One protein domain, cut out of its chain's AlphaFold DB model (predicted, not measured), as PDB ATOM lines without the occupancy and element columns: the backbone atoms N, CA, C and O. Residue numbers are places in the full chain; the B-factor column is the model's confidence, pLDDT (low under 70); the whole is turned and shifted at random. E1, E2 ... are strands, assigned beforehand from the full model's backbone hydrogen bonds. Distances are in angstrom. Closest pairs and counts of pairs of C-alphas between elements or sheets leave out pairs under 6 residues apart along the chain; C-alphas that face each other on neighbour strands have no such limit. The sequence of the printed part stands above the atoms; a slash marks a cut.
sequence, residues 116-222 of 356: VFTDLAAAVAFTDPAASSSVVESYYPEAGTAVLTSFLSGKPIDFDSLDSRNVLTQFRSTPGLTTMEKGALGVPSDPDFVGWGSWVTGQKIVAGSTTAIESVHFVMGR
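This is residues 116 to 222 of the 356 residues of an uncharacterized protein of Polaromonas sp. CF318 (UniProt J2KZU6). One twisted antiparallel sheet folds over on itself into two layers, partly face to face with their strands crossed. The long hairpin E7 and E8 bends sharply and runs through both: E1, E2, E6 and residues 194 to 200 of E7 make one layer, E3, E4, E5 and residues 202 to 206 of E7 the other. The printed part has 107 residues, with eight named strands, E1 to E8 in order, and no named helix; the class is all strand. It is compact, with a radius of gyration of the C-alphas of 13.1 A and spans of 38 by 34 by 21 A.

E1, residues 121 to 128, begins at C-alpha 121 (24.135, 98.430, 164.082) and is 21.8 A long. E2 is residues 133 to 139, E3 148 to 152, E4 155 to 162, E5 168 to 173 and E6 183 to 185. E7, residues 194 to 206, is 24.8 A long; E8, residues 209 to 221, is 26.4 A long and ends at C-alpha 221 (20.271, 102.349, 163.068).

E1 has E2 on one side, with N 124 and O 137 at 2.8 A, and E8 on the other, with N 123 and O 219 at 3.0 A. E3, E4 and E5 form a meander, each strand the antiparallel neighbour of the one before; N 157 and O 150 are 3.2 A apart, N 161 and O 169 2.8 A. E6, E7 and E8 form another, with N 185 and O 194 at 2.8 A and N 204 and O 211 at 2.9 A. E7 bends by 106 degrees at residue 200 and E8 by 100 degrees at residue 212. E5 lies beside residues 202 to 206 of E7, with N 170 and O 205 at 2.8 A. The closest C-alphas of E4 and E7, those of Pro 156 and Gly 195, are 6.3 A apart. E2 and E7 are apart.

The two C-alphas farthest apart, those of Ala 130 and Asp 190, are 38.3 A apart. The printed part has no cut, and no link is long. The pLDDT is under 70 at residue 116, residues 141 to 156 and residues 175 to 180.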
ATOM      1  N   VAL A 116      23.256 105.923 175.216       69.56
ATOM      2  CA  VAL A 116      23.868 104.613 174.956       69.56
ATOM      3  C   VAL A 116      22.799 103.617 174.525       69.56
ATOM      4  O   VAL A 116      21.821 103.434 175.245       69.56
ATOM      5  N   PHE A 117      23.009 102.963 173.379       74.50
ATOM      6  CA  PHE A 117      22.131 101.927 172.837       74.50
ATOM      7  C   PHE A 117      22.928 100.642 172.586       74.50
ATOM      8  O   PHE A 117      24.070 100.688 172.134       74.50
ATOM      9  N   THR A 118      22.345  99.487 172.892       73.19
ATOM     10  CA  THR A 118      23.017  98.170 172.799       73.19
ATOM     11  C   THR A 118      22.485  97.299 171.665       73.19
ATOM     12  O   THR A 118      22.778  96.112 171.588       73.19
ATOM     13  N   ASP A 119      21.624  97.868 170.832       78.38
ATOM     14  CA  ASP A 119      20.794  97.168 169.852       78.38
ATOM     15  C   ASP A 119      20.787  97.862 168.484       78.38
ATOM     16  O   ASP A 119      20.001  97.518 167.600       78.38
ATOM     17  N   LEU A 120      21.678  98.833 168.299       84.81
ATOM     18  CA  LEU A 120      21.924  99.439 167.002       84.81
ATOM     19  C   LEU A 120      23.002  98.634 166.257       84.81
ATOM     20  O   LEU A 120      23.823  97.936 166.855       84.81
ATOM     21  N   ALA A 121      23.012  98.759 164.939       87.81
ATOM     22  CA  ALA A 121      24.135  98.430 164.082       87.81
ATOM     23  C   ALA A 121      24.771  99.715 163.556       87.81
ATOM     24  O   ALA A 121      24.136 100.775 163.506       87.81
ATOM     25  N   ALA A 122      26.025  99.598 163.137       89.19
ATOM     26  CA  ALA A 122      26.752 100.660 162.468       89.19
ATOM     27  C   ALA A 122      27.469 100.127 161.236       89.19
ATOM     28  O   ALA A 122      27.963  99.000 161.223       89.19
ATOM     29  N   ALA A 123      27.569 100.964 160.216       92.06
ATOM     30  CA  ALA A 123      28.461 100.740 159.094       92.06
ATOM     31  C   ALA A 123      29.283 102.002 158.857       92.06
ATOM     32  O   ALA A 123      28.772 103.109 159.025       92.06
ATOM     33  N   VAL A 124      30.556 101.832 158.512       92.50
ATOM     34  CA  VAL A 124      31.524 102.921 158.383       92.50
ATOM     35  C   VAL A 124      32.405 102.724 157.157       92.50
ATOM     36  O   VAL A 124      32.885 101.622 156.903       92.50
ATOM     37  N   ALA A 125      32.610 103.798 156.405       93.38
ATOM     38  CA  ALA A 125      33.633 103.914 155.379       93.38
ATOM     39  C   ALA A 125      34.646 104.971 155.820       93.38
ATOM     40  O   ALA A 125      34.247 106.032 156.292       93.38
ATOM     41  N   PHE A 126      35.939 104.697 155.696       92.19
ATOM     42  CA  PHE A 126      37.000 105.648 156.038       92.19
ATOM     43  C   PHE A 126      38.245 105.392 155.196       92.19
ATOM     44  O   PHE A 126      38.465 104.278 154.739       92.19
ATOM     45  N   THR A 127      39.085 106.406 155.021       89.50
ATOM     46  CA  THR A 127      40.418 106.265 154.427       89.50
ATOM     47  C   THR A 127      41.440 105.999 155.524       89.50
ATOM     48  O   THR A 127      41.518 106.753 156.497       89.50
ATOM     49  N   ASP A 128      42.227 104.936 155.367       87.12
ATOM     50  CA  ASP A 128      43.443 104.735 156.156       87.12
ATOM     51  C   ASP A 128      44.599 105.480 155.460       87.12
ATOM     52  O   ASP A 128      45.007 105.066 154.369       87.12
ATOM     53  N   PRO A 129      45.138 106.568 156.040       82.94
ATOM     54  CA  PRO A 129      46.203 107.348 155.417       82.94
ATOM     55  C   PRO A 129      47.495 106.538 155.223       82.94
ATOM     56  O   PRO A 129      48.254 106.823 154.298       82.94
ATOM     57  N   ALA A 130      47.734 105.491 156.023       82.69
ATOM     58  CA  ALA A 130      48.887 104.611 155.840       82.69
ATOM     59  C   ALA A 130      48.724 103.678 154.627       82.69
ATOM     60  O   ALA A 130      49.712 103.332 153.981       82.69
ATOM     61  N   ALA A 131      47.486 103.294 154.299       75.50
ATOM     62  CA  ALA A 131      47.170 102.423 153.164       75.50
ATOM     63  C   ALA A 131      46.661 103.182 151.922       75.50
ATOM     64  O   ALA A 131      46.478 102.564 150.873       75.50
ATOM     65  N   SER A 132      46.397 104.492 152.033       71.38
ATOM     66  CA  SER A 132      45.837 105.363 150.982       71.38
ATOM     67  C   SER A 132      44.616 104.767 150.260       71.38
ATOM     68  O   SER A 132      44.419 104.976 149.064       71.38
ATOM     69  N   SER A 133      43.801 103.989 150.977       72.31
ATOM     70  CA  SER A 133      42.625 103.307 150.434       72.31
ATOM     71  C   SER A 133      41.445 103.387 151.398       72.31
ATOM     72  O   SER A 133      41.617 103.393 152.620       72.31
ATOM     73  N   SER A 134      40.235 103.465 150.839       80.81
ATOM     74  CA  SER A 134      39.002 103.404 151.621       80.81
ATOM     75  C   SER A 134      38.714 101.981 152.085       80.81
ATOM     76  O   SER A 134      38.636 101.039 151.293       80.81
ATOM     77  N   VAL A 135      38.491 101.868 153.384       86.00
ATOM     78  CA  VAL A 135      38.073 100.680 154.110       86.00
ATOM     79  C   VAL A 135      36.587 100.811 154.425       86.00
ATOM     80  O   VAL A 135      36.111 101.897 154.752       86.00
ATOM     81  N   VAL A 136      35.852  99.704 154.324       86.94
ATOM     82  CA  VAL A 136      34.420  99.634 154.632       86.94
ATOM     83  C   VAL A 136      34.179  98.522 155.647       86.94
ATOM     84  O   VAL A 136      34.570  97.378 155.424       86.94
ATOM     85  N   GLU A 137      33.532  98.852 156.761       89.19
ATOM     86  CA  GLU A 137      33.306  97.953 157.894       89.19
ATOM     87  C   GLU A 137      31.865  98.051 158.402       89.19
ATOM     88  O   GLU A 137      31.189  99.067 158.240       89.19
ATOM     89  N   SER A 138      31.384  96.985 159.041       86.19
ATOM     90  CA  SER A 138      30.049  96.937 159.641       86.19
ATOM     91  C   SER A 138      30.040  96.143 160.936       86.19
ATOM     92  O   SER A 138      30.686  95.098 161.020       86.19
ATOM     93  N   TYR A 139      29.240  96.606 161.887       85.12
ATOM     94  CA  TYR A 139      29.167  96.137 163.262       85.12
ATOM     95  C   TYR A 139      27.702  95.861 163.620       85.12
ATOM     96  O   TYR A 139      26.865  96.758 163.514       85.12
ATOM     97  N   TYR A 140      27.391  94.619 164.013       77.19
ATOM     98  CA  TYR A 140      26.026  94.135 164.260       77.19
ATOM     99  C   TYR A 140      25.867  93.593 165.683       77.19
ATOM    100  O   TYR A 140      26.776  92.916 166.169       77.19
ATOM    101  N   PRO A 141      24.700  93.789 166.322       69.06
ATOM    102  CA  PRO A 141      24.461  93.321 167.687       69.06
ATOM    103  C   PRO A 141      24.389  91.787 167.809       69.06
ATOM    104  O   PRO A 141      24.701  91.240 168.865       69.06
ATOM    105  N   GLU A 142      24.048  91.078 166.730       62.50
ATOM    106  CA  GLU A 142      23.854  89.617 166.716       62.50
ATOM    107  C   GLU A 142      25.166  88.806 166.778       62.50
ATOM    108  O   GLU A 142      25.140  87.613 167.068       62.50
ATOM    109  N   ALA A 143      26.323  89.442 166.555       50.41
ATOM    110  CA  ALA A 143      27.641  88.792 166.549       50.41
ATOM    111  C   ALA A 143      28.374  88.845 167.908       50.41
ATOM    112  O   ALA A 143      29.565  88.537 167.974       50.41
ATOM    113  N   GLY A 144      27.675  89.225 168.982       43.56
ATOM    114  CA  GLY A 144      28.249  89.501 170.298       43.56
ATOM    115  C   GLY A 144      28.264  91.000 170.569       43.56
ATOM    116  O   GLY A 144      29.207  91.681 170.210       43.56
ATOM    117  N   THR A 145      27.185  91.486 171.182       48.41
ATOM    118  CA  THR A 145      27.053  92.765 171.900       48.41
ATOM    119  C   THR A 145      27.659  94.004 171.218       48.41
ATOM    120  O   THR A 145      28.595  94.605 171.731       48.41
ATOM    121  N   ALA A 146      27.078  94.487 170.118       45.84
ATOM    122  CA  ALA A 146      27.398  95.829 169.616       45.84
ATOM    123  C   ALA A 146      26.755  96.905 170.516       45.84
ATOM    124  O   ALA A 146      25.535  96.987 170.636       45.84
ATOM    125  N   VAL A 147      27.577  97.732 171.164       52.84
ATOM    126  CA  VAL A 147      27.133  98.844 172.017       52.84
ATOM    127  C   VAL A 147      27.506 100.150 171.325       52.84
ATOM    128  O   VAL A 147      28.676 100.508 171.302       52.84
ATOM    129  N   LEU A 148      26.526 100.869 170.776       54.78
ATOM    130  CA  LEU A 148      26.717 102.118 170.031       54.78
ATOM    131  C   LEU A 148      26.255 103.299 170.888       54.78
ATOM    132  O   LEU A 148      25.090 103.411 171.275       54.78
ATOM    133  N   THR A 149      27.202 104.160 171.265       55.44
ATOM    134  CA  THR A 149      27.110 104.867 172.551       55.44
ATOM    135  C   THR A 149      27.219 106.381 172.521       55.44
ATOM    136  O   THR A 149      27.390 106.959 173.591       55.44
ATOM    137  N   SER A 150      27.123 107.073 171.382       58.22
ATOM    138  CA  SER A 150      27.233 108.544 171.420       58.22
ATOM    139  C   SER A 150      26.369 109.271 170.407       58.22
ATOM    140  O   SER A 150      26.738 109.502 169.254       58.22
ATOM    141  N   PHE A 151      25.241 109.744 170.924       63.59
ATOM    142  CA  PHE A 151      24.433 110.775 170.296       63.59
ATOM    143  C   PHE A 151      24.656 112.113 171.001       63.59
ATOM    144  O   PHE A 151      24.699 112.178 172.229       63.59
ATOM    145  N   LEU A 152      24.747 113.183 170.215       61.50
ATOM    146  CA  LEU A 152      24.671 114.564 170.677       61.50
ATOM    147  C   LEU A 152      23.421 115.184 170.060       61.50
ATOM    148  O   LEU A 152      23.319 115.301 168.836       61.50
ATOM    149  N   SER A 153      22.449 115.547 170.896       63.53
ATOM    150  CA  SER A 153      21.172 116.113 170.433       63.53
ATOM    151  C   SER A 153      20.443 115.209 169.420       63.53
ATOM    152  O   SER A 153      19.946 115.684 168.401       63.53
ATOM    153  N   GLY A 154      20.433 113.891 169.663       62.25
ATOM    154  CA  GLY A 154      19.778 112.899 168.796       62.25
ATOM    155  C   GLY A 154      20.501 112.616 167.475       62.25
ATOM    156  O   GLY A 154      20.020 111.817 166.678       62.25
ATOM    157  N   LYS A 155      21.659 113.243 167.238       68.00
ATOM    158  CA  LYS A 155      22.488 113.000 166.058       68.00
ATOM    159  C   LYS A 155      23.732 112.208 166.439       68.00
ATOM    160  O   LYS A 155      24.335 112.492 167.476       68.00
ATOM    161  N   PRO A 156      24.130 111.243 165.613       68.25
ATOM    162  CA  PRO A 156      25.314 110.454 165.884       68.25
ATOM    163  C   PRO A 156      26.594 111.287 165.726       68.25
ATOM    164  O   PRO A 156      26.677 112.111 164.813       68.25
ATOM    165  N   ILE A 157      27.567 111.097 166.623       73.69
ATOM    166  CA  ILE A 157      28.867 111.798 166.567       73.69
ATOM    167  C   ILE A 157      30.045 110.842 166.611       73.69
ATOM    168  O   ILE A 157      30.975 111.023 165.848       73.69
ATOM    169  N   ASP A 158      29.993 109.845 167.483       80.69
ATOM    170  CA  ASP A 158      31.039 108.848 167.673       80.69
ATOM    171  C   ASP A 158      30.350 107.516 167.944       80.69
ATOM    172  O   ASP A 158      29.193 107.486 168.390       80.69
ATOM    173  N   PHE A 159      31.052 106.410 167.737       80.25
ATOM    174  CA  PHE A 159      30.450 105.107 167.953       80.25
ATOM    175  C   PHE A 159      31.460 104.058 168.410       80.25
ATOM    176  O   PHE A 159      32.660 104.174 168.169       80.25
ATOM    177  N   ASP A 160      30.943 103.058 169.116       82.88
ATOM    178  CA  ASP A 160      31.700 101.965 169.710       82.88
ATOM    179  C   ASP A 160      31.147 100.634 169.205       82.88
ATOM    180  O   ASP A 160      29.980 100.516 168.851       82.88
ATOM    181  N   SER A 161      31.988  99.615 169.172       82.25
ATOM    182  CA  SER A 161      31.576  98.238 168.965       82.25
ATOM    183  C   SER A 161      32.371  97.349 169.894       82.25
ATOM    184  O   SER A 161      33.573  97.533 170.058       82.25
ATOM    185  N   LEU A 162      31.717  96.352 170.465       78.75
ATOM    186  CA  LEU A 162      32.364  95.269 171.187       78.75
ATOM    187  C   LEU A 162      32.138  94.001 170.356       78.75
ATOM    188  O   LEU A 162      31.054  93.842 169.805       78.75
ATOM    189  N   ASP A 163      33.163  93.171 170.167       76.00
ATOM    190  CA  ASP A 163      33.008  91.877 169.486       76.00
ATOM    191  C   ASP A 163      32.702  90.744 170.488       76.00
ATOM    192  O   ASP A 163      32.764  90.927 171.707       76.00
ATOM    193  N   SER A 164      32.420  89.533 169.993       75.19
ATOM    194  CA  SER A 164      32.183  88.339 170.827       75.19
ATOM    195  C   SER A 164      33.345  87.945 171.748       75.19
ATOM    196  O   SER A 164      33.159  87.133 172.654       75.19
ATOM    197  N   ARG A 165      34.541  88.506 171.542       80.12
ATOM    198  CA  ARG A 165      35.733  88.302 172.375       80.12
ATOM    199  C   ARG A 165      35.964  89.468 173.339       80.12
ATOM    200  O   ARG A 165      37.024  89.539 173.954       80.12
ATOM    201  N   ASN A 166      34.986  90.363 173.491       79.19
ATOM    202  CA  ASN A 166      35.072  91.596 174.272       79.19
ATOM    203  C   ASN A 166      36.170  92.561 173.792       79.19
ATOM    204  O   ASN A 166      36.710  93.341 174.581       79.19
ATOM    205  N   VAL A 167      36.502  92.544 172.500       84.06
ATOM    206  CA  VAL A 167      37.416  93.523 171.910       84.06
ATOM    207  C   VAL A 167      36.644  94.794 171.584       84.06
ATOM    208  O   VAL A 167      35.788  94.809 170.698       84.06
ATOM    209  N   LEU A 168      36.957  95.872 172.305       85.31
ATOM    210  CA  LEU A 168      36.375  97.189 172.073       85.31
ATOM    211  C   LEU A 168      37.051  97.861 170.871       85.31
ATOM    212  O   LEU A 168      38.268  98.062 170.858       85.31
ATOM    213  N   THR A 169      36.234  98.230 169.892       87.50
ATOM    214  CA  THR A 169      36.581  99.079 168.754       87.50
ATOM    215  C   THR A 169      35.836 100.402 168.877       87.50
ATOM    216  O   THR A 169      34.628 100.411 169.080       87.50
ATOM    217  N   GLN A 170      36.537 101.522 168.760       88.31
ATOM    218  CA  GLN A 170      35.975 102.857 168.936       88.31
ATOM    219  C   GLN A 170      36.311 103.725 167.733       88.31
ATOM    220  O   GLN A 170      37.446 103.720 167.262       88.31
ATOM    221  N   PHE A 171      35.339 104.506 167.285       89.19
ATOM    222  CA  PHE A 171      35.510 105.526 166.263       89.19
ATOM    223  C   PHE A 171      35.248 106.885 166.895       89.19
ATOM    224  O   PHE A 171      34.197 107.102 167.510       89.19
ATOM    225  N   ARG A 172      36.242 107.769 166.809       87.75
ATOM    226  CA  ARG A 172      36.228 109.093 167.435       87.75
ATOM    227  C   ARG A 172      36.545 110.169 166.417       87.75
ATOM    228  O   ARG A 172      37.572 110.097 165.747       87.75
ATOM    229  N   SER A 173      35.693 111.175 166.332       86.38
ATOM    230  CA  SER A 173      35.948 112.393 165.572       86.38
ATOM    231  C   SER A 173      37.032 113.247 166.240       86.38
ATOM    232  O   SER A 173      37.150 113.294 167.468       86.38
ATOM    233  N   THR A 174      37.849 113.939 165.443       79.94
ATOM    234  CA  THR A 174      38.804 114.918 165.980       79.94
ATOM    235  C   THR A 174      38.072 116.219 166.354       79.94
ATOM    236  O   THR A 174      37.430 116.827 165.489       79.94
ATOM    237  N   PRO A 175      38.154 116.694 167.616       67.38
ATOM    238  CA  PRO A 175      37.490 117.928 168.033       67.38
ATOM    239  C   PRO A 175      37.934 119.146 167.210       67.38
ATOM    240  O   PRO A 175      39.118 119.324 166.944       67.38
ATOM    241  N   GLY A 176      36.987 120.010 166.837       56.25
ATOM    242  CA  GLY A 176      37.271 121.270 166.132       56.25
ATOM    243  C   GLY A 176      37.473 121.157 164.614       56.25
ATOM    244  O   GLY A 176      37.565 122.187 163.956       56.25
ATOM    245  N   LEU A 177      37.475 119.941 164.050       54.78
ATOM    246  CA  LEU A 177      37.573 119.677 162.602       54.78
ATOM    247  C   LEU A 177      36.298 119.020 162.034       54.78
ATOM    248  O   LEU A 177      36.307 118.368 160.990       54.78
ATOM    249  N   THR A 178      35.171 119.187 162.729       54.25
ATOM    250  CA  THR A 178      33.889 118.534 162.431       54.25
ATOM    251  C   THR A 178      33.047 119.312 161.422       54.25
ATOM    252  O   THR A 178      31.891 119.644 161.675       54.25
ATOM    253  N   THR A 179      33.581 119.599 160.244       53.88
ATOM    254  CA  THR A 179      32.716 119.988 159.126       53.88
ATOM    255  C   THR A 179      32.539 118.793 158.220       53.88
ATOM    256  O   THR A 179      33.391 118.629 157.364       53.88
ATOM    257  N   MET A 180      31.473 117.997 158.411       65.75
ATOM    258  CA  MET A 180      30.728 117.328 157.328       65.75
ATOM    259  C   MET A 180      29.289 116.927 157.750       65.75
ATOM    260  O   MET A 180      28.897 117.017 158.917       65.75
ATOM    261  N   GLU A 181      28.480 116.598 156.738       71.75
ATOM    262  CA  GLU A 181      27.021 116.453 156.735       71.75
ATOM    263  C   GLU A 181      26.515 115.340 157.668       71.75
ATOM    264  O   GLU A 181      27.106 114.263 157.762       71.75
ATOM    265  N   LYS A 182      25.413 115.625 158.379       80.75
ATOM    266  CA  LYS A 182      24.765 114.713 159.332       80.75
ATOM    267  C   LYS A 182      23.248 114.816 159.275       80.75
ATOM    268  O   LYS A 182      22.683 115.914 159.291       80.75
ATOM    269  N   GLY A 183      22.580 113.676 159.354       86.38
ATOM    270  CA  GLY A 183      21.129 113.596 159.334       86.38
ATOM    271  C   GLY A 183      20.605 112.403 160.116       86.38
ATOM    272  O   GLY A 183      21.366 111.577 160.616       86.38
ATOM    273  N   ALA A 184      19.292 112.380 160.288       91.06
ATOM    274  CA  ALA A 184      18.591 111.255 160.878       91.06
ATOM    275  C   ALA A 184      17.139 111.233 160.401       91.06
ATOM    276  O   ALA A 184      16.569 112.284 160.100       91.06
ATOM    277  N   LEU A 185      16.553 110.041 160.383       90.38
ATOM    278  CA  LEU A 185      15.120 109.807 160.289       90.38
ATOM    279  C   LEU A 185      14.667 109.097 161.570       90.38
ATOM    280  O   LEU A 185      15.227 108.065 161.949       90.38
ATOM    281  N   GLY A 186      13.639 109.647 162.217       87.69
ATOM    282  CA  GLY A 186      13.187 109.202 163.537       87.69
ATOM    283  C   GLY A 186      14.107 109.655 164.673       87.69
ATOM    284  O   GLY A 186      15.047 110.433 164.480       87.69
ATOM    285  N   VAL A 187      13.822 109.164 165.874       85.69
ATOM    286  CA  VAL A 187      14.653 109.336 167.071       85.69
ATOM    287  C   VAL A 187      15.297 108.004 167.468       85.69
ATOM    288  O   VAL A 187      14.738 106.961 167.157       85.69
ATOM    289  N   PRO A 188      16.445 107.985 168.175       81.94
ATOM    290  CA  PRO A 188      17.179 106.744 168.469       81.94
ATOM    291  C   PRO A 188      16.398 105.614 169.171       81.94
ATOM    292  O   PRO A 188      16.798 104.452 169.105       81.94
ATOM    293  N   SER A 189      15.290 105.937 169.843       82.19
ATOM    294  CA  SER A 189      14.386 104.956 170.454       82.19
ATOM    295  C   SER A 189      13.426 104.282 169.469       82.19
ATOM    296  O   SER A 189      12.801 103.287 169.830       82.19
ATOM    297  N   ASP A 190      13.273 104.816 168.258       87.56
ATOM    298  CA  ASP A 190      12.327 104.304 167.272       87.56
ATOM    299  C   ASP A 190      12.827 102.985 166.660       87.56
ATOM    300  O   ASP A 190      14.033 102.807 166.434       87.56
ATOM    301  N   PRO A 191      11.918 102.046 166.338       86.06
ATOM    302  CA  PRO A 191      12.293 100.783 165.713       86.06
ATOM    303  C   PRO A 191      12.837 100.951 164.288       86.06
ATOM    304  O   PRO A 191      13.556 100.082 163.806       86.06
ATOM    305  N   ASP A 192      12.493 102.053 163.615       90.38
ATOM    306  CA  ASP A 192      12.930 102.389 162.258       90.38
ATOM    307  C   ASP A 192      14.028 103.464 162.229       90.38
ATOM    308  O   ASP A 192      14.346 104.005 161.165       90.38
ATOM    309  N   PHE A 193      14.611 103.793 163.386       90.94
ATOM    310  CA  PHE A 193      15.639 104.818 163.483       90.94
ATOM    311  C   PHE A 193      16.800 104.551 162.524       90.94
ATOM    312  O   PHE A 193      17.335 103.437 162.442       90.94
ATOM    313  N   VAL A 194      17.223 105.620 161.851       92.38
ATOM    314  CA  VAL A 194      18.471 105.666 161.099       92.38
ATOM    315  C   VAL A 194      19.095 107.051 161.211       92.38
ATOM    316  O   VAL A 194      18.463 108.063 160.924       92.38
ATOM    317  N   GLY A 195      20.356 107.098 161.612       90.75
ATOM    318  CA  GLY A 195      21.210 108.274 161.595       90.75
ATOM    319  C   GLY A 195      22.388 108.068 160.654       90.75
ATOM    320  O   GLY A 195      22.858 106.950 160.466       90.75
ATOM    321  N   TRP A 196      22.894 109.153 160.086       92.12
ATOM    322  CA  TRP A 196      24.116 109.140 159.292       92.12
ATOM    323  C   TRP A 196      24.941 110.384 159.569       92.12
ATOM    324  O   TRP A 196      24.434 111.415 160.028       92.12
ATOM    325  N   GLY A 197      26.225 110.290 159.268       88.62
ATOM    326  CA  GLY A 197      27.116 111.421 159.389       88.62
ATOM    327  C   GLY A 197      28.443 111.196 158.702       88.62
ATOM    328  O   GLY A 197      28.711 110.138 158.129       88.62
ATOM    329  N   SER A 198      29.268 112.231 158.768       88.31
ATOM    330  CA  SER A 198      30.639 112.186 158.295       88.31
ATOM    331  C   SER A 198      31.532 113.137 159.084       88.31
ATOM    332  O   SER A 198      31.056 114.111 159.675       88.31
ATOM    333  N   TRP A 199      32.830 112.851 159.099       87.81
ATOM    334  CA  TRP A 199      33.853 113.742 159.635       87.81
ATOM    335  C   TRP A 199      35.137 113.655 158.809       87.81
ATOM    336  O   TRP A 199      35.449 112.625 158.216       87.81
ATOM    337  N   VAL A 200      35.889 114.756 158.776       85.19
ATOM    338  CA  VAL A 200      37.096 114.878 157.943       85.19
ATOM    339  C   VAL A 200      38.233 114.015 158.487       85.19
ATOM    340  O   VAL A 200      38.874 113.298 157.728       85.19
ATOM    341  N   THR A 201      38.461 114.053 159.799       87.12
ATOM    342  CA  THR A 201      39.520 113.301 160.481       87.12
ATOM    343  C   THR A 201      39.015 112.697 161.784       87.12
ATOM    344  O   THR A 201      38.107 113.223 162.439       87.12
ATOM    345  N   GLY A 202      39.600 111.565 162.157       89.38
ATOM    346  CA  GLY A 202      39.277 110.871 163.388       89.38
ATOM    347  C   GLY A 202      40.302 109.813 163.763       89.38
ATOM    348  O   GLY A 202      41.400 109.728 163.212       89.38
ATOM    349  N   GLN A 203      39.919 108.991 164.729       92.06
ATOM    350  CA  GLN A 203      40.709 107.885 165.242       92.06
ATOM    351  C   GLN A 203      39.863 106.617 165.289       92.06
ATOM    352  O   GLN A 203      38.724 106.641 165.764       92.06
ATOM    353  N   LYS A 204      40.450 105.509 164.835       92.50
ATOM    354  CA  LYS A 204      39.987 104.151 165.116       92.50
ATOM    355  C   LYS A 204      40.835 103.587 166.251       92.50
ATOM    356  O   LYS A 204      42.056 103.544 166.136       92.50
ATOM    357  N   ILE A 205      40.203 103.157 167.335       92.38
ATOM    358  CA  ILE A 205      40.879 102.590 168.506       92.38
ATOM    359  C   ILE A 205      40.434 101.139 168.651       92.38
ATOM    360  O   ILE A 205      39.251 100.895 168.849       92.38
ATOM    361  N   VAL A 206      41.352 100.178 168.566       91.25
ATOM    362  CA  VAL A 206      41.068  98.739 168.707       91.25
ATOM    363  C   VAL A 206      41.890  98.187 169.859       91.25
ATOM    364  O   VAL A 206      43.118  98.209 169.800       91.25
ATOM    365  N   ALA A 207      41.231  97.706 170.917       88.56
ATOM    366  CA  ALA A 207      41.904  97.204 172.124       88.56
ATOM    367  C   ALA A 207      42.973  98.173 172.688       88.56
ATOM    368  O   ALA A 207      44.012  97.748 173.188       88.56
ATOM    369  N   GLY A 208      42.741  99.486 172.568       87.50
ATOM    370  CA  GLY A 208      43.673 100.540 172.989       87.50
ATOM    371  C   GLY A 208      44.731 100.944 171.949       87.50
ATOM    372  O   GLY A 208      45.366 101.982 172.116       87.50
ATOM    373  N   SER A 209      44.894 100.196 170.854       92.88
ATOM    374  CA  SER A 209      45.742 100.599 169.724       92.88
ATOM    375  C   SER A 209      45.026 101.633 168.861       92.88
ATOM    376  O   SER A 209      43.879 101.411 168.486       92.88
ATOM    377  N   THR A 210      45.686 102.748 168.544       93.44
ATOM    378  CA  THR A 210      45.071 103.881 167.834       93.44
ATOM    379  C   THR A 210      45.624 104.028 166.420       93.44
ATOM    380  O   THR A 210      46.836 104.128 166.236       93.44
ATOM    381  N   THR A 211      44.724 104.141 165.445       92.81
ATOM    382  CA  THR A 211      45.014 104.438 164.038       92.81
ATOM    383  C   THR A 211      44.310 105.733 163.639       92.81
ATOM    384  O   THR A 211      43.121 105.906 163.916       92.81
ATOM    385  N   ALA A 212      45.031 106.656 162.998       91.81
ATOM    386  CA  ALA A 212      44.429 107.852 162.410       91.81
ATOM    387  C   ALA A 212      43.604 107.467 161.175       91.81
ATOM    388  O   ALA A 212      44.034 106.627 160.391       91.81
ATOM    389  N   ILE A 213      42.432 108.073 161.012       91.62
ATOM    390  CA  ILE A 213      41.532 107.820 159.883       91.62
ATOM    391  C   ILE A 213      41.017 109.140 159.321       91.62
ATOM    392  O   ILE A 213      40.856 110.122 160.049       91.62
ATOM    393  N   GLU A 214      40.723 109.149 158.029       89.56
ATOM    394  CA  GLU A 214      40.270 110.334 157.299       89.56
ATOM    395  C   GLU A 214      39.007 110.031 156.492       89.56
ATOM    396  O   GLU A 214      38.695 108.870 156.235       89.56
ATOM    397  N   SER A 215      38.289 111.075 156.072       87.94
ATOM    398  CA  SER A 215      37.116 110.987 155.186       87.94
ATOM    399  C   SER A 215      36.126 109.918 155.645       87.94
ATOM    400  O   SER A 215      35.846 108.946 154.941       87.94
ATOM    401  N   VAL A 216      35.680 110.050 156.892       91.31
ATOM    402  CA  VAL A 216      34.855 109.037 157.537       91.31
ATOM    403  C   VAL A 216      33.395 109.317 157.255       91.31
ATOM    404  O   VAL A 216      32.918 110.430 157.456       91.31
ATOM    405  N   HIS A 217      32.680 108.279 156.855       93.12
ATOM    406  CA  HIS A 217      31.250 108.267 156.606       93.12
ATOM    407  C   HIS A 217      30.649 107.113 157.376       93.12
ATOM    408  O   HIS A 217      31.222 106.027 157.406       93.12
ATOM    409  N   PHE A 218      29.497 107.317 157.993       92.25
ATOM    410  CA  PHE A 218      28.878 106.258 158.767       92.25
ATOM    411  C   PHE A 218      27.359 106.344 158.734       92.25
ATOM    412  O   PHE A 218      26.767 107.419 158.595       92.25
ATOM    413  N   VAL A 219      26.737 105.186 158.916       93.25
ATOM    414  CA  VAL A 219      25.315 105.040 159.217       93.25
ATOM    415  C   VAL A 219      25.156 104.264 160.516       93.25
ATOM    416  O   VAL A 219      25.960 103.387 160.828       93.25
ATOM    417  N   MET A 220      24.109 104.580 161.268       89.94
ATOM    418  CA  MET A 220      23.707 103.863 162.471       89.94
ATOM    419  C   MET A 220      22.198 103.721 162.515       89.94
ATOM    420  O   MET A 220      21.477 104.623 162.108       89.94
ATOM    421  N   GLY A 221      21.702 102.604 163.019       90.38
ATOM    422  CA  GLY A 221      20.271 102.349 163.068       90.38
ATOM    423  C   GLY A 221      19.978 100.981 163.639       90.38
ATOM    424  O   GLY A 221      20.893 100.213 163.917       90.38
ATOM    425  N   ARG A 222      18.703 100.688 163.856       89.44
ATOM    426  CA  ARG A 222      18.280  99.420 164.445       89.44
ATOM    427  C   ARG A 222      18.015  98.407 163.333       89.44
ATOM    428  O   ARG A 222      17.100  98.635 162.548       89.44
TER     429      ARG A 222